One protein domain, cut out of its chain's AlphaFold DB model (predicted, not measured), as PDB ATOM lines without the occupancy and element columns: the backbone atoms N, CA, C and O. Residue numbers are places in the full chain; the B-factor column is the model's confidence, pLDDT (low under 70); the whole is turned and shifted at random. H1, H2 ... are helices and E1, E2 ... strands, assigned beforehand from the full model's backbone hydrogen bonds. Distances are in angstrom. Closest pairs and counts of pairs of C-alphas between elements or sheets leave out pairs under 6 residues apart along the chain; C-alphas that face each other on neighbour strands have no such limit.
ATOM      1  N   PRO A  10     114.597 111.875 138.934       92.31
ATOM      2  CA  PRO A  10     113.308 111.385 139.422       92.31
ATOM      3  C   PRO A  10     112.130 111.820 138.537       92.31
ATOM      4  O   PRO A  10     111.212 111.027 138.339       92.31
ATOM      5  N   GLU A  11     112.153 113.020 137.946       92.44
ATOM      6  CA  GLU A  11     111.089 113.454 137.025       92.44
ATOM      7  C   GLU A  11     111.050 112.630 135.737       92.44
ATOM      8  O   GLU A  11     109.964 112.252 135.294       92.44
ATOM      9  N   THR A  12     112.202 112.298 135.146       94.56
ATOM     10  CA  THR A  12     112.234 111.439 133.952       94.56
ATOM     11  C   THR A  12     111.765 110.022 134.260       94.56
ATOM     12  O   THR A  12     111.046 109.439 133.451       94.56
ATOM     13  N   LEU A  13     112.098 109.483 135.437       96.62
ATOM     14  CA  LEU A  13     111.616 108.173 135.878       96.62
ATOM     15  C   LEU A  13     110.099 108.156 136.076       96.62
ATOM     16  O   LEU A  13     109.442 107.215 135.635       96.62
ATOM     17  N   VAL A  14     109.532 109.200 136.686       96.19
ATOM     18  CA  VAL A  14     108.075 109.322 136.845       96.19
ATOM     19  C   VAL A  14     107.395 109.465 135.484       96.19
ATOM     20  O   VAL A  14     106.407 108.781 135.225       96.19
ATOM     21  N   ALA A  15     107.934 110.291 134.584       96.00
ATOM     22  CA  ALA A  15     107.395 110.450 133.235       96.00
ATOM     23  C   ALA A  15     107.439 109.134 132.442       96.00
ATOM     24  O   ALA A  15     106.450 108.765 131.809       96.00
ATOM     25  N   LEU A  16     108.553 108.401 132.518       96.94
ATOM     26  CA  LEU A  16     108.699 107.095 131.883       96.94
ATOM     27  C   LEU A  16     107.694 106.093 132.455       96.94
ATOM     28  O   LEU A  16     107.028 105.401 131.694       96.94
ATOM     29  N   LEU A  17     107.537 106.057 133.779       97.88
ATOM     30  CA  LEU A  17     106.578 105.183 134.446       97.88
ATOM     31  C   LEU A  17     105.142 105.480 133.998       97.88
ATOM     32  O   LEU A  17     104.421 104.563 133.611       97.88
ATOM     33  N   LEU A  18     104.737 106.752 133.977       97.81
ATOM     34  CA  LEU A  18     103.411 107.159 133.500       97.81
ATOM     35  C   LEU A  18     103.203 106.819 132.022       97.81
ATOM     36  O   LEU A  18     102.126 106.353 131.644       97.81
ATOM     37  N   PHE A  19     104.230 107.019 131.194       97.75
ATOM     38  CA  PHE A  19     104.187 106.665 129.781       97.75
ATOM     39  C   PHE A  19     104.003 105.159 129.592       97.75
ATOM     40  O   PHE A  19     103.093 104.743 128.878       97.75
ATOM     41  N   THR A  20     104.804 104.338 130.276       98.12
ATOM     42  CA  THR A  20     104.695 102.880 130.208       98.12
ATOM     43  C   THR A  20     103.326 102.407 130.682       98.12
ATOM     44  O   THR A  20     102.692 101.630 129.977       98.12
ATOM     45  N   LEU A  21     102.816 102.917 131.809       98.25
ATOM     46  CA  LEU A  21     101.482 102.557 132.304       98.25
ATOM     47  C   LEU A  21     100.385 102.900 131.293       98.25
ATOM     48  O   LEU A  21      99.539 102.058 130.988       98.25
ATOM     49  N   SER A  22     100.422 104.111 130.738       98.19
ATOM     50  CA  SER A  22      99.437 104.573 129.754       98.19
ATOM     51  C   SER A  22      99.497 103.743 128.472       98.19
ATOM     52  O   SER A  22      98.468 103.314 127.950       98.19
ATOM     53  N   PHE A  23     100.706 103.469 127.984       98.12
ATOM     54  CA  PHE A  23     100.928 102.689 126.774       98.12
ATOM     55  C   PHE A  23     100.487 101.232 126.947       98.12
ATOM     56  O   PHE A  23      99.776 100.694 126.099       98.12
ATOM     57  N   THR A  24     100.837 100.598 128.069       98.19
ATOM     58  CA  THR A  24     100.415  99.230 128.374       98.19
ATOM     59  C   THR A  24      98.901  99.138 128.536       98.19
ATOM     60  O   THR A  24      98.296  98.215 127.990       98.19
ATOM     61  N   ALA A  25      98.264 100.087 129.228       97.38
ATOM     62  CA  ALA A  25      96.808 100.123 129.349       97.38
ATOM     63  C   ALA A  25      96.135 100.239 127.971       97.38
ATOM     64  O   ALA A  25      95.210  99.481 127.667       97.38
ATOM     65  N   LEU A  26      96.649 101.118 127.105       98.00
ATOM     66  CA  LEU A  26      96.128 101.303 125.753       98.00
ATOM     67  C   LEU A  26      96.289 100.042 124.896       98.00
ATOM     68  O   LEU A  26      95.337  99.631 124.238       98.00
ATOM     69  N   LEU A  27      97.458  99.397 124.924       97.50
ATOM     70  CA  LEU A  27      97.686  98.152 124.189       97.50
ATOM     71  C   LEU A  27      96.727  97.048 124.629       97.50
ATOM     72  O   LEU A  27      96.117  96.395 123.786       97.50
ATOM     73  N   ASN A  28      96.557  96.859 125.939       95.88
ATOM     74  CA  ASN A  28      95.641  95.847 126.459       95.88
ATOM     75  C   ASN A  28      94.196  96.117 126.023       95.88
ATOM     76  O   ASN A  28      93.497  95.196 125.601       95.88
ATOM     77  N   TYR A  29      93.772  97.381 126.050       96.31
ATOM     78  CA  TYR A  29      92.452  97.774 125.568       96.31
ATOM     79  C   TYR A  29      92.256  97.441 124.079       96.31
ATOM     80  O   TYR A  29      91.256  96.830 123.702       96.31
ATOM     81  N   GLN A  30      93.237  97.773 123.234       96.19
ATOM     82  CA  GLN A  30      93.185  97.468 121.801       96.19
ATOM     83  C   GLN A  30      93.150  95.958 121.537       96.19
ATOM     84  O   GLN A  30      92.380  95.496 120.695       96.19
ATOM     85  N   LEU A  31      93.932  95.174 122.282       95.81
ATOM     86  CA  LEU A  31      93.926  93.715 122.174       95.81
ATOM     87  C   LEU A  31      92.558  93.127 122.536       95.81
ATOM     88  O   LEU A  31      92.055  92.264 121.818       95.81
ATOM     89  N   MET A  32      91.927  93.620 123.603       94.56
ATOM     90  CA  MET A  32      90.591  93.175 124.002       94.56
ATOM     91  C   MET A  32      89.537  93.508 122.935       94.56
ATOM     92  O   MET A  32      88.724  92.653 122.576       94.56
ATOM     93  N   LEU A  33      89.576  94.718 122.368       94.88
ATOM     94  CA  LEU A  33      88.696  95.094 121.259       94.88
ATOM     95  C   LEU A  33      88.921  94.217 120.024       94.88
ATOM     96  O   LEU A  33      87.954  93.759 119.410       94.88
ATOM     97  N   ALA A  34      90.180  93.943 119.676       94.31
ATOM     98  CA  ALA A  34      90.526  93.097 118.541       94.31
ATOM     99  C   ALA A  34      89.971  91.675 118.705       94.31
ATOM    100  O   ALA A  34      89.424  91.121 117.753       94.31
ATOM    101  N   GLN A  35      90.030  91.105 119.911       92.56
ATOM    102  CA  GLN A  35      89.430  89.797 120.201       92.56
ATOM    103  C   GLN A  35      87.912  89.799 119.971       92.56
ATOM    104  O   GLN A  35      87.377  88.881 119.345       92.56
ATOM    105  N   GLY A  36      87.218  90.852 120.412       89.75
ATOM    106  CA  GLY A  36      85.788  91.026 120.145       89.75
ATOM    107  C   GLY A  36      85.480  91.153 118.648       89.75
ATOM    108  O   GLY A  36      84.565  90.501 118.139       89.75
ATOM    109  N   ALA A  37      86.279  91.932 117.916       90.50
ATOM    110  CA  ALA A  37      86.132  92.097 116.472       90.50
ATOM    111  C   ALA A  37      86.355  90.779 115.711       90.50
ATOM    112  O   ALA A  37      85.586  90.461 114.803       90.50
ATOM    113  N   GLN A  38      87.343  89.971 116.114       90.50
ATOM    114  CA  GLN A  38      87.588  88.654 115.521       90.50
ATOM    115  C   GLN A  38      86.359  87.747 115.634       90.50
ATOM    116  O   GLN A  38      85.967  87.124 114.651       90.50
ATOM    117  N   GLN A  39      85.684  87.728 116.787       87.38
ATOM    118  CA  GLN A  39      84.455  86.943 116.952       87.38
ATOM    119  C   GLN A  39      83.365  87.349 115.953       87.38
ATOM    120  O   GLN A  39      82.713  86.476 115.372       87.38
ATOM    121  N   GLN A  40      83.198  88.654 115.722       90.12
ATOM    122  CA  GLN A  40      82.218  89.181 114.771       90.12
ATOM    123  C   GLN A  40      82.589  88.882 113.316       90.12
ATOM    124  O   GLN A  40      81.720  88.499 112.534       90.12
ATOM    125  N   ILE A  41      83.865  89.028 112.948       89.38
ATOM    126  CA  ILE A  41      84.364  88.717 111.599       89.38
ATOM    127  C   ILE A  41      84.095  87.251 111.267       89.38
ATOM    128  O   ILE A  41      83.517  86.945 110.230       89.38
ATOM    129  N   GLN A  42      84.430  86.361 112.193       86.88
ATOM    130  CA  GLN A  42      84.249  84.922 112.038       86.88
ATOM    131  C   GLN A  42      82.766  84.521 111.915       86.88
ATOM    132  O   GLN A  42      82.431  83.559 111.229       86.88
ATOM    133  N   GLN A  43      81.843  85.257 112.551       88.94
ATOM    134  CA  GLN A  43      80.407  85.068 112.309       88.94
ATOM    135  C   GLN A  43      80.010  85.536 110.907       88.94
ATOM    136  O   GLN A  43      79.350  84.802 110.177       88.94
ATOM    137  N   ARG A  44      80.433  86.741 110.501       91.69
ATOM    138  CA  ARG A  44      80.163  87.279 109.154       91.69
ATOM    139  C   ARG A  44      80.700  86.371 108.052       91.69
ATOM    140  O   ARG A  44      80.085  86.278 106.996       91.69
ATOM    141  N   GLU A  45      81.810  85.687 108.302       91.56
ATOM    142  CA  GLU A  45      82.339  84.681 107.393       91.56
ATOM    143  C   GLU A  45      81.349  83.530 107.194       91.56
ATOM    144  O   GLU A  45      81.018  83.224 106.054       91.56
ATOM    145  N   ALA A  46      80.779  82.970 108.266       91.69
ATOM    146  CA  ALA A  46      79.755  81.929 108.155       91.69
ATOM    147  C   ALA A  46      78.538  82.396 107.332       91.69
ATOM    148  O   ALA A  46      78.055  81.661 106.470       91.69
ATOM    149  N   TRP A  47      78.086  83.640 107.537       91.75
ATOM    150  CA  TRP A  47      77.024  84.250 106.726       91.75
ATOM    151  C   TRP A  47      77.413  84.360 105.249       91.75
ATOM    152  O   TRP A  47      76.624  83.997 104.380       91.75
ATOM    153  N   ARG A  48      78.639  84.808 104.954       92.44
ATOM    154  CA  ARG A  48      79.155  84.880 103.581       92.44
ATOM    155  C   ARG A  48      79.182  83.498 102.926       92.44
ATOM    156  O   ARG A  48      78.815  83.388 101.764       92.44
ATOM    157  N   GLN A  49      79.570  82.451 103.650       93.06
ATOM    158  CA  GLN A  49      79.597  81.089 103.105       93.06
ATOM    159  C   GLN A  49      78.193  80.536 102.838       93.06
ATOM    160  O   GLN A  49      77.967  79.896 101.812       93.06
ATOM    161  N   ALA A  50      77.229  80.817 103.719       92.06
ATOM    162  CA  ALA A  50      75.828  80.478 103.469       92.06
ATOM    163  C   ALA A  50      75.274  81.241 102.251       92.06
ATOM    164  O   ALA A  50      74.548  80.662 101.452       92.06
ATOM    165  N   TRP A  51      75.677  82.500 102.052       91.81
ATOM    166  CA  TRP A  51      75.299  83.275 100.870       91.81
ATOM    167  C   TRP A  51      75.897  82.712  99.575       91.81
ATOM    168  O   TRP A  51      75.170  82.462  98.617       91.81
ATOM    169  N   LEU A  52      77.201  82.419  99.563       92.56
ATOM    170  CA  LEU A  52      77.884  81.791  98.425       92.56
ATOM    171  C   LEU A  52      77.222  80.469  98.007       92.56
ATOM    172  O   LEU A  52      77.243  80.101  96.832       92.56
ATOM    173  N   ARG A  53      76.573  79.771  98.949       91.12
ATOM    174  CA  ARG A  53      75.831  78.552  98.638       91.12
ATOM    175  C   ARG A  53      74.589  78.797  97.779       91.12
ATOM    176  O   ARG A  53      74.243  77.904  96.997       91.12
ATOM    177  N   PHE A  54      73.950  79.965  97.885       89.62
ATOM    178  CA  PHE A  54      72.877  80.374  96.972       89.62
ATOM    179  C   PHE A  54      73.397  80.601  95.551       89.62
ATOM    180  O   PHE A  54      72.712  80.250  94.596       89.62
ATOM    181  N   GLU A  55      74.631  81.089  95.411       89.62
ATOM    182  CA  GLU A  55      75.316  81.268  94.121       89.62
ATOM    183  C   GLU A  55      75.844  79.940  93.534       89.62
ATOM    184  O   GLU A  55      76.389  79.909  92.435       89.62
ATOM    185  N   GLY A  56      75.669  78.822  94.249       88.44
ATOM    186  CA  GLY A  56      76.111  77.494  93.818       88.44
ATOM    187  C   GLY A  56      77.566  77.167  94.163       88.44
ATOM    188  O   GLY A  56      78.042  76.092  93.805       88.44
ATOM    189  N   TYR A  57      78.262  78.043  94.891       88.69
ATOM    190  CA  TYR A  57      79.628  77.797  95.345       88.69
ATOM    191  C   TYR A  57      79.650  77.006  96.660       88.69
ATOM    192  O   TYR A  57      78.884  77.268  97.591       88.69
ATOM    193  N   GLN A  58      80.561  76.037  96.754       84.56
ATOM    194  CA  GLN A  58      80.819  75.268  97.967       84.56
ATOM    195  C   GLN A  58      82.286  75.430  98.362       84.56
ATOM    196  O   GLN A  58      83.182  74.977  97.652       84.56
ATOM    197  N   ALA A  59      82.529  76.066  99.509       83.38
ATOM    198  CA  ALA A  59      83.874  76.179 100.053       83.38
ATOM    199  C   ALA A  59      84.370  74.815 100.584       83.38
ATOM    200  O   ALA A  59      83.589  74.086 101.199       83.38
ATOM    201  N   PRO A  60      85.656  74.471 100.384       82.69
ATOM    202  CA  PRO A  60      86.201  73.147 100.703       82.69
ATOM    203  C   PRO A  60      86.151  72.802 102.200       82.69
ATOM    204  O   PRO A  60      85.848  71.665 102.552       82.69
ATOM    205  N   ASP A  61      86.362  73.782 103.081       86.81
ATOM    206  CA  ASP A  61      86.371  73.583 104.541       86.81
ATOM    207  C   ASP A  61      84.999  73.795 105.209       86.81
ATOM    208  O   ASP A  61      84.881  73.822 106.440       86.81
ATOM    209  N   TRP A  62      83.944  73.955 104.405       88.75
ATOM    210  CA  TRP A  62      82.598  74.256 104.881       88.75
ATOM    211  C   TRP A  62      81.602  73.193 104.437       88.75
ATOM    212  O   TRP A  62      81.446  72.884 103.254       88.75
ATOM    213  N   ARG A  63      80.845  72.668 105.402       89.50
ATOM    214  CA  ARG A  63      79.677  71.840 105.112       89.50
ATOM    215  C   ARG A  63      78.500  72.769 104.860       89.50
ATOM    216  O   ARG A  63      77.960  73.353 105.800       89.50
ATOM    217  N   THR A  64      78.127  72.913 103.596       89.88
ATOM    218  CA  THR A  64      77.005  73.753 103.184       89.88
ATOM    219  C   THR A  64      75.828  72.903 102.712       89.88
ATOM    220  O   THR A  64      76.006  71.905 102.016       89.88
ATOM    221  N   SER A  65      74.608  73.279 103.090       89.00
ATOM    222  CA  SER A  65      73.374  72.664 102.590       89.00
ATOM    223  C   SER A  65      72.461  73.732 102.006       89.00
ATOM    224  O   SER A  65      72.479  74.874 102.455       89.00
ATOM    225  N   LEU A  66      71.682  73.357 100.995       90.75
ATOM    226  CA  LEU A  66      70.635  74.193 100.426       90.75
ATOM    227  C   LEU A  66      69.352  73.372 100.413       90.75
ATOM    228  O   LEU A  66      69.268  72.373  99.700       90.75
ATOM    229  N   GLU A  67      68.385  73.789 101.212       91.31
ATOM    230  CA  GLU A  67      67.059  73.195 101.284       91.31
ATOM    231  C   GLU A  67      66.058  74.125 100.603       91.31
ATOM    232  O   GLU A  67      66.192  75.349 100.661       91.31
ATOM    233  N   LYS A  68      65.092  73.546  99.891       89.75
ATOM    234  CA  LYS A  68      64.071  74.289  99.157       89.75
ATOM    235  C   LYS A  68      62.714  73.796  99.618       89.75
ATOM    236  O   LYS A  68      62.393  72.628  99.418       89.75
ATOM    237  N   GLU A  69      61.934  74.688 100.201       91.06
ATOM    238  CA  GLU A  69      60.593  74.397 100.691       91.06
ATOM    239  C   GLU A  69      59.581  75.284  99.967       91.06
ATOM    240  O   GLU A  69      59.849  76.455  99.706       91.06
ATOM    241  N   ASN A  70      58.419  74.741  99.604       87.44
ATOM    242  CA  ASN A  70      57.339  75.556  99.058       87.44
ATOM    243  C   ASN A  70      56.507  76.125 100.211       87.44
ATOM    244  O   ASN A  70      55.897  75.374 100.968       87.44
ATOM    245  N   VAL A  71      56.472  77.448 100.323       86.31
ATOM    246  CA  VAL A  71      55.726  78.176 101.345       86.31
ATOM    247  C   VAL A  71      54.767  79.126 100.639       86.31
ATOM    248  O   VAL A  71      55.184  80.110 100.034       86.31
ATOM    249  N   GLN A  72      53.469  78.819 100.711       80.50
ATOM    250  CA  GLN A  72      52.387  79.652 100.163       80.50
ATOM    251  C   GLN A  72      52.566  80.024  98.675       80.50
ATOM    252  O   GLN A  72      52.251  81.138  98.268       80.50
ATOM    253  N   GLY A  73      53.076  79.100  97.851       82.62
ATOM    254  CA  GLY A  73      53.296  79.347  96.421       82.62
ATOM    255  C   GLY A  73      54.619  80.043  96.087       82.62
ATOM    256  O   GLY A  73      54.929  80.200  94.911       82.62
ATOM    257  N   CYS A  74      55.432  80.385  97.088       88.12
ATOM    258  CA  CYS A  74      56.812  80.829  96.916       88.12
ATOM    259  C   CYS A  74      57.795  79.730  97.329       88.12
ATOM    260  O   CYS A  74      57.522  78.938  98.228       88.12
ATOM    261  N   LEU A  75      58.972  79.685  96.710       89.88
ATOM    262  CA  LEU A  75      60.051  78.784  97.104       89.88
ATOM    263  C   LEU A  75      60.909  79.452  98.182       89.88
ATOM    264  O   LEU A  75      61.664  80.374  97.898       89.88
ATOM    265  N   MET A  76      60.843  78.980  99.421       91.31
ATOM    266  CA  MET A  76      61.803  79.341 100.459       91.31
ATOM    267  C   MET A  76      63.096  78.554 100.251       91.31
ATOM    268  O   MET A  76      63.110  77.326 100.301       91.31
ATOM    269  N   TRP A  77      64.191  79.259  99.993       92.12
ATOM    270  CA  TRP A  77      65.525  78.685  99.890       92.12
ATOM    271  C   TRP A  77      66.259  78.922 101.199       92.12
ATOM    272  O   TRP A  77      66.522  80.064 101.571       92.12
ATOM    273  N   THR A  78      66.629  77.844 101.874       92.75
ATOM    274  CA  THR A  78      67.359  77.890 103.137       92.75
ATOM    275  C   THR A  78      68.762  77.344 102.926       92.75
ATOM    276  O   THR A  78      68.955  76.147 102.714       92.75
ATOM    277  N   ALA A  79      69.761  78.222 102.976       93.44
ATOM    278  CA  ALA A  79      71.166  77.855 102.953       93.44
ATOM    279  C   ALA A  79      71.718  77.769 104.377       93.44
ATOM    280  O   ALA A  79      71.585  78.705 105.164       93.44
ATOM    281  N   SER A  80      72.391  76.670 104.710       92.06
ATOM    282  CA  SER A  80      73.155  76.557 105.951       92.06
ATOM    283  C   SER A  80      74.633  76.344 105.658       92.06
ATOM    284  O   SER A  80      74.979  75.652 104.704       92.06
ATOM    285  N   ALA A  81      75.504  76.949 106.462       92.75
ATOM    286  CA  ALA A  81      76.948  76.775 106.380       92.75
ATOM    287  C   ALA A  81      77.500  76.454 107.765       92.75
ATOM    288  O   ALA A  81      77.244  77.190 108.721       92.75
ATOM    289  N   ILE A  82      78.235  75.346 107.867       91.12
ATOM    290  CA  ILE A  82      78.866  74.885 109.103       91.12
ATOM    291  C   ILE A  82      80.361  74.690 108.858       91.12
ATOM    292  O   ILE A  82      80.744  73.948 107.951       91.12
ATOM    293  N   SER A  83      81.203  75.330 109.668       88.81
ATOM    294  CA  SER A  83      82.649  75.100 109.636       88.81
ATOM    295  C   SER A  83      83.038  73.889 110.481       88.81
ATOM    296  O   SER A  83      82.345  73.520 111.433       88.81
ATOM    297  N   SER A  84      84.196  73.296 110.185       82.81
ATOM    298  CA  SER A  84      84.810  72.251 111.020       82.81
ATOM    299  C   SER A  84      85.034  72.699 112.474       82.81
ATOM    300  O   SER A  84      84.956  71.884 113.388       82.81
ATOM    301  N   GLY A  85      85.222  74.004 112.701       81.56
ATOM    302  CA  GLY A  85      85.319  74.633 114.023       81.56
ATOM    303  C   GLY A  85      83.981  74.855 114.744       81.56
ATOM    304  O   GLY A  85      83.948  75.565 115.746       81.56
ATOM    305  N   GLY A  86      82.872  74.306 114.236       82.50
ATOM    306  CA  GLY A  86      81.563  74.319 114.899       82.50
ATOM    307  C   GLY A  86      80.753  75.609 114.736       82.50
ATOM    308  O   GLY A  86      79.703  75.746 115.363       82.50
ATOM    309  N   ARG A  87      81.191  76.561 113.901       85.69
ATOM    310  CA  ARG A  87      80.395  77.767 113.620       85.69
ATOM    311  C   ARG A  87      79.317  77.460 112.600       85.69
ATOM    312  O   ARG A  87      79.594  76.784 111.616       85.69
ATOM    313  N   ARG A  88      78.115  77.992 112.817       88.94
ATOM    314  CA  ARG A  88      76.954  77.778 111.953       88.94
ATOM    315  C   ARG A  88      76.276  79.098 111.618       88.94
ATOM    316  O   ARG A  88      75.991  79.877 112.521       88.94
ATOM    317  N   ALA A  89      75.956  79.292 110.346       91.81
ATOM    318  CA  ALA A  89      75.025  80.317 109.889       91.81
ATOM    319  C   ALA A  89      73.916  79.673 109.052       91.81
ATOM    320  O   ALA A  89      74.152  78.682 108.355       91.81
ATOM    321  N   VAL A  90      72.708  80.227 109.147       91.94
ATOM    322  CA  VAL A  90      71.545  79.815 108.357       91.94
ATOM    323  C   VAL A  90      70.926  81.070 107.760       91.94
ATOM    324  O   VAL A  90      70.604  82.008 108.485       91.94
ATOM    325  N   LEU A  91      70.784  81.079 106.442       93.50
ATOM    326  CA  LEU A  91      70.120  82.117 105.673       93.50
ATOM    327  C   LEU A  91      68.891  81.521 105.007       93.50
ATOM    328  O   LEU A  91      68.983  80.463 104.395       93.50
ATOM    329  N   SER A  92      67.769  82.223 105.075       91.31
ATOM    330  CA  SER A  92      66.545  81.871 104.360       91.31
ATOM    331  C   SER A  92      66.140  83.029 103.459       91.31
ATOM    332  O   SER A  92      66.026  84.162 103.929       91.31
ATOM    333  N   GLN A  93      65.903  82.749 102.186       91.62
ATOM    334  CA  GLN A  93      65.411  83.716 101.216       91.62
ATOM    335  C   GLN A  93      64.127  83.187 100.585       91.62
ATOM    336  O   GLN A  93      64.062  82.034 100.166       91.62
ATOM    337  N   LEU A  94      63.101  84.031 100.509       90.88
ATOM    338  CA  LEU A  94      61.894  83.725  99.751       90.88
ATOM    339  C   LEU A  94      62.131  84.045  98.278       90.88
ATOM    340  O   LEU A  94      62.534  85.153  97.930       90.88
ATOM    341  N   HIS A  95      61.855  83.069  97.427       87.19
ATOM    342  CA  HIS A  95      61.866  83.191  95.982       87.19
ATOM    343  C   HIS A  95      60.435  83.001  95.481       87.19
ATOM    344  O   HIS A  95      59.952  81.885  95.300       87.19
ATOM    345  N   CYS A  96      59.726  84.114  95.339       87.31
ATOM    346  CA  CYS A  96      58.418  84.154  94.705       87.31
ATOM    347  C   CYS A  96      58.640  84.520  93.237       87.31
ATOM    348  O   CYS A  96      59.077  85.636  92.957       87.31
TER     349      CYS A  96
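AT A GLANCE: This is residues 10 to 96 of the 101 residues of the protein "Prepilin-type N-terminal cleavage/methylation domain-containing protein" of Erwinia psidii (UniProt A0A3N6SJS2). Starting from the first printed residue, you follow one long helix, H1, whose residues 10 to 41 stick out as a bare arm, while its residues 43 to 54 pack on one face of a small, twisted sheet of three strands, E1, E2 and E3. The arm makes the length, and the sheet with the last part of H1 makes a small head at its far end. The printed part has 87 residues, with one named helix followed by three named strands, H1 E1 E2 E3; the sheet's order is E1 - E2 - E3, antiparallel throughout, and the class is mixed, helices and strands. The whole is extended, with a radius of gyration of the C-alphas of 23.0 A and spans of 80 by 27 by 18 A.

HOW THE PARTS SIT: Begin with H1, residues 10 to 54: in its backbone 40 of 41 O i to N i+4 pairs are within hydrogen-bond range. After it look for E1, residues 62 to 71, E2, residues 74 to 83, and E3, residues 88 to 95, which form a meander, each strand the antiparallel neighbour of the one before. In the hairpin of E1 and E2, directions 163 degrees apart, you find N 65 and O 80 at 2.9 A. In the hairpin of E2 and E3, at 164 degrees, find N 79 and O 91 at 2.8 A. E1 and E3 are the edge strands. H1 is on the sheet at a height of 12.5 A, making two layers, a helix on one face of a sheet. It lies over E2 and E3, and only just not over E1, on which 2 of its C-alphas fall; it runs slantwise to the strands, at 44 degrees to E2 on the local plane. The closest C-alphas of H1 and E2 are Ala 50 and Ala 81, 4.8 A apart; those of H1 and E3 are Ala 46 and Ala 89, 5.3 A apart.

IN THESE COORDINATES: Find C-alpha 10 at (113.308, 111.385, 139.422); from there H1 runs 66.3 A to C-alpha 54 at (72.877, 80.374, 96.972). E1 covers 27.4 A, E2 29.4 A and E3 22.6 A, ending at C-alpha 95 at (61.866, 83.191, 95.982).

THE WHOLE: Look for the two C-alphas farthest apart at Pro 10 and Gly 73, 80.5 A. Without residues 10 to 41, which stand free, the body spans 37 by 17 by 14 A. The printed part has no cut; the links E1 to E2 and E2 to E3 are tight, and H1 to E1 is short. The mean pLDDT of the printed part is 91.3, and no printed residue is under 70.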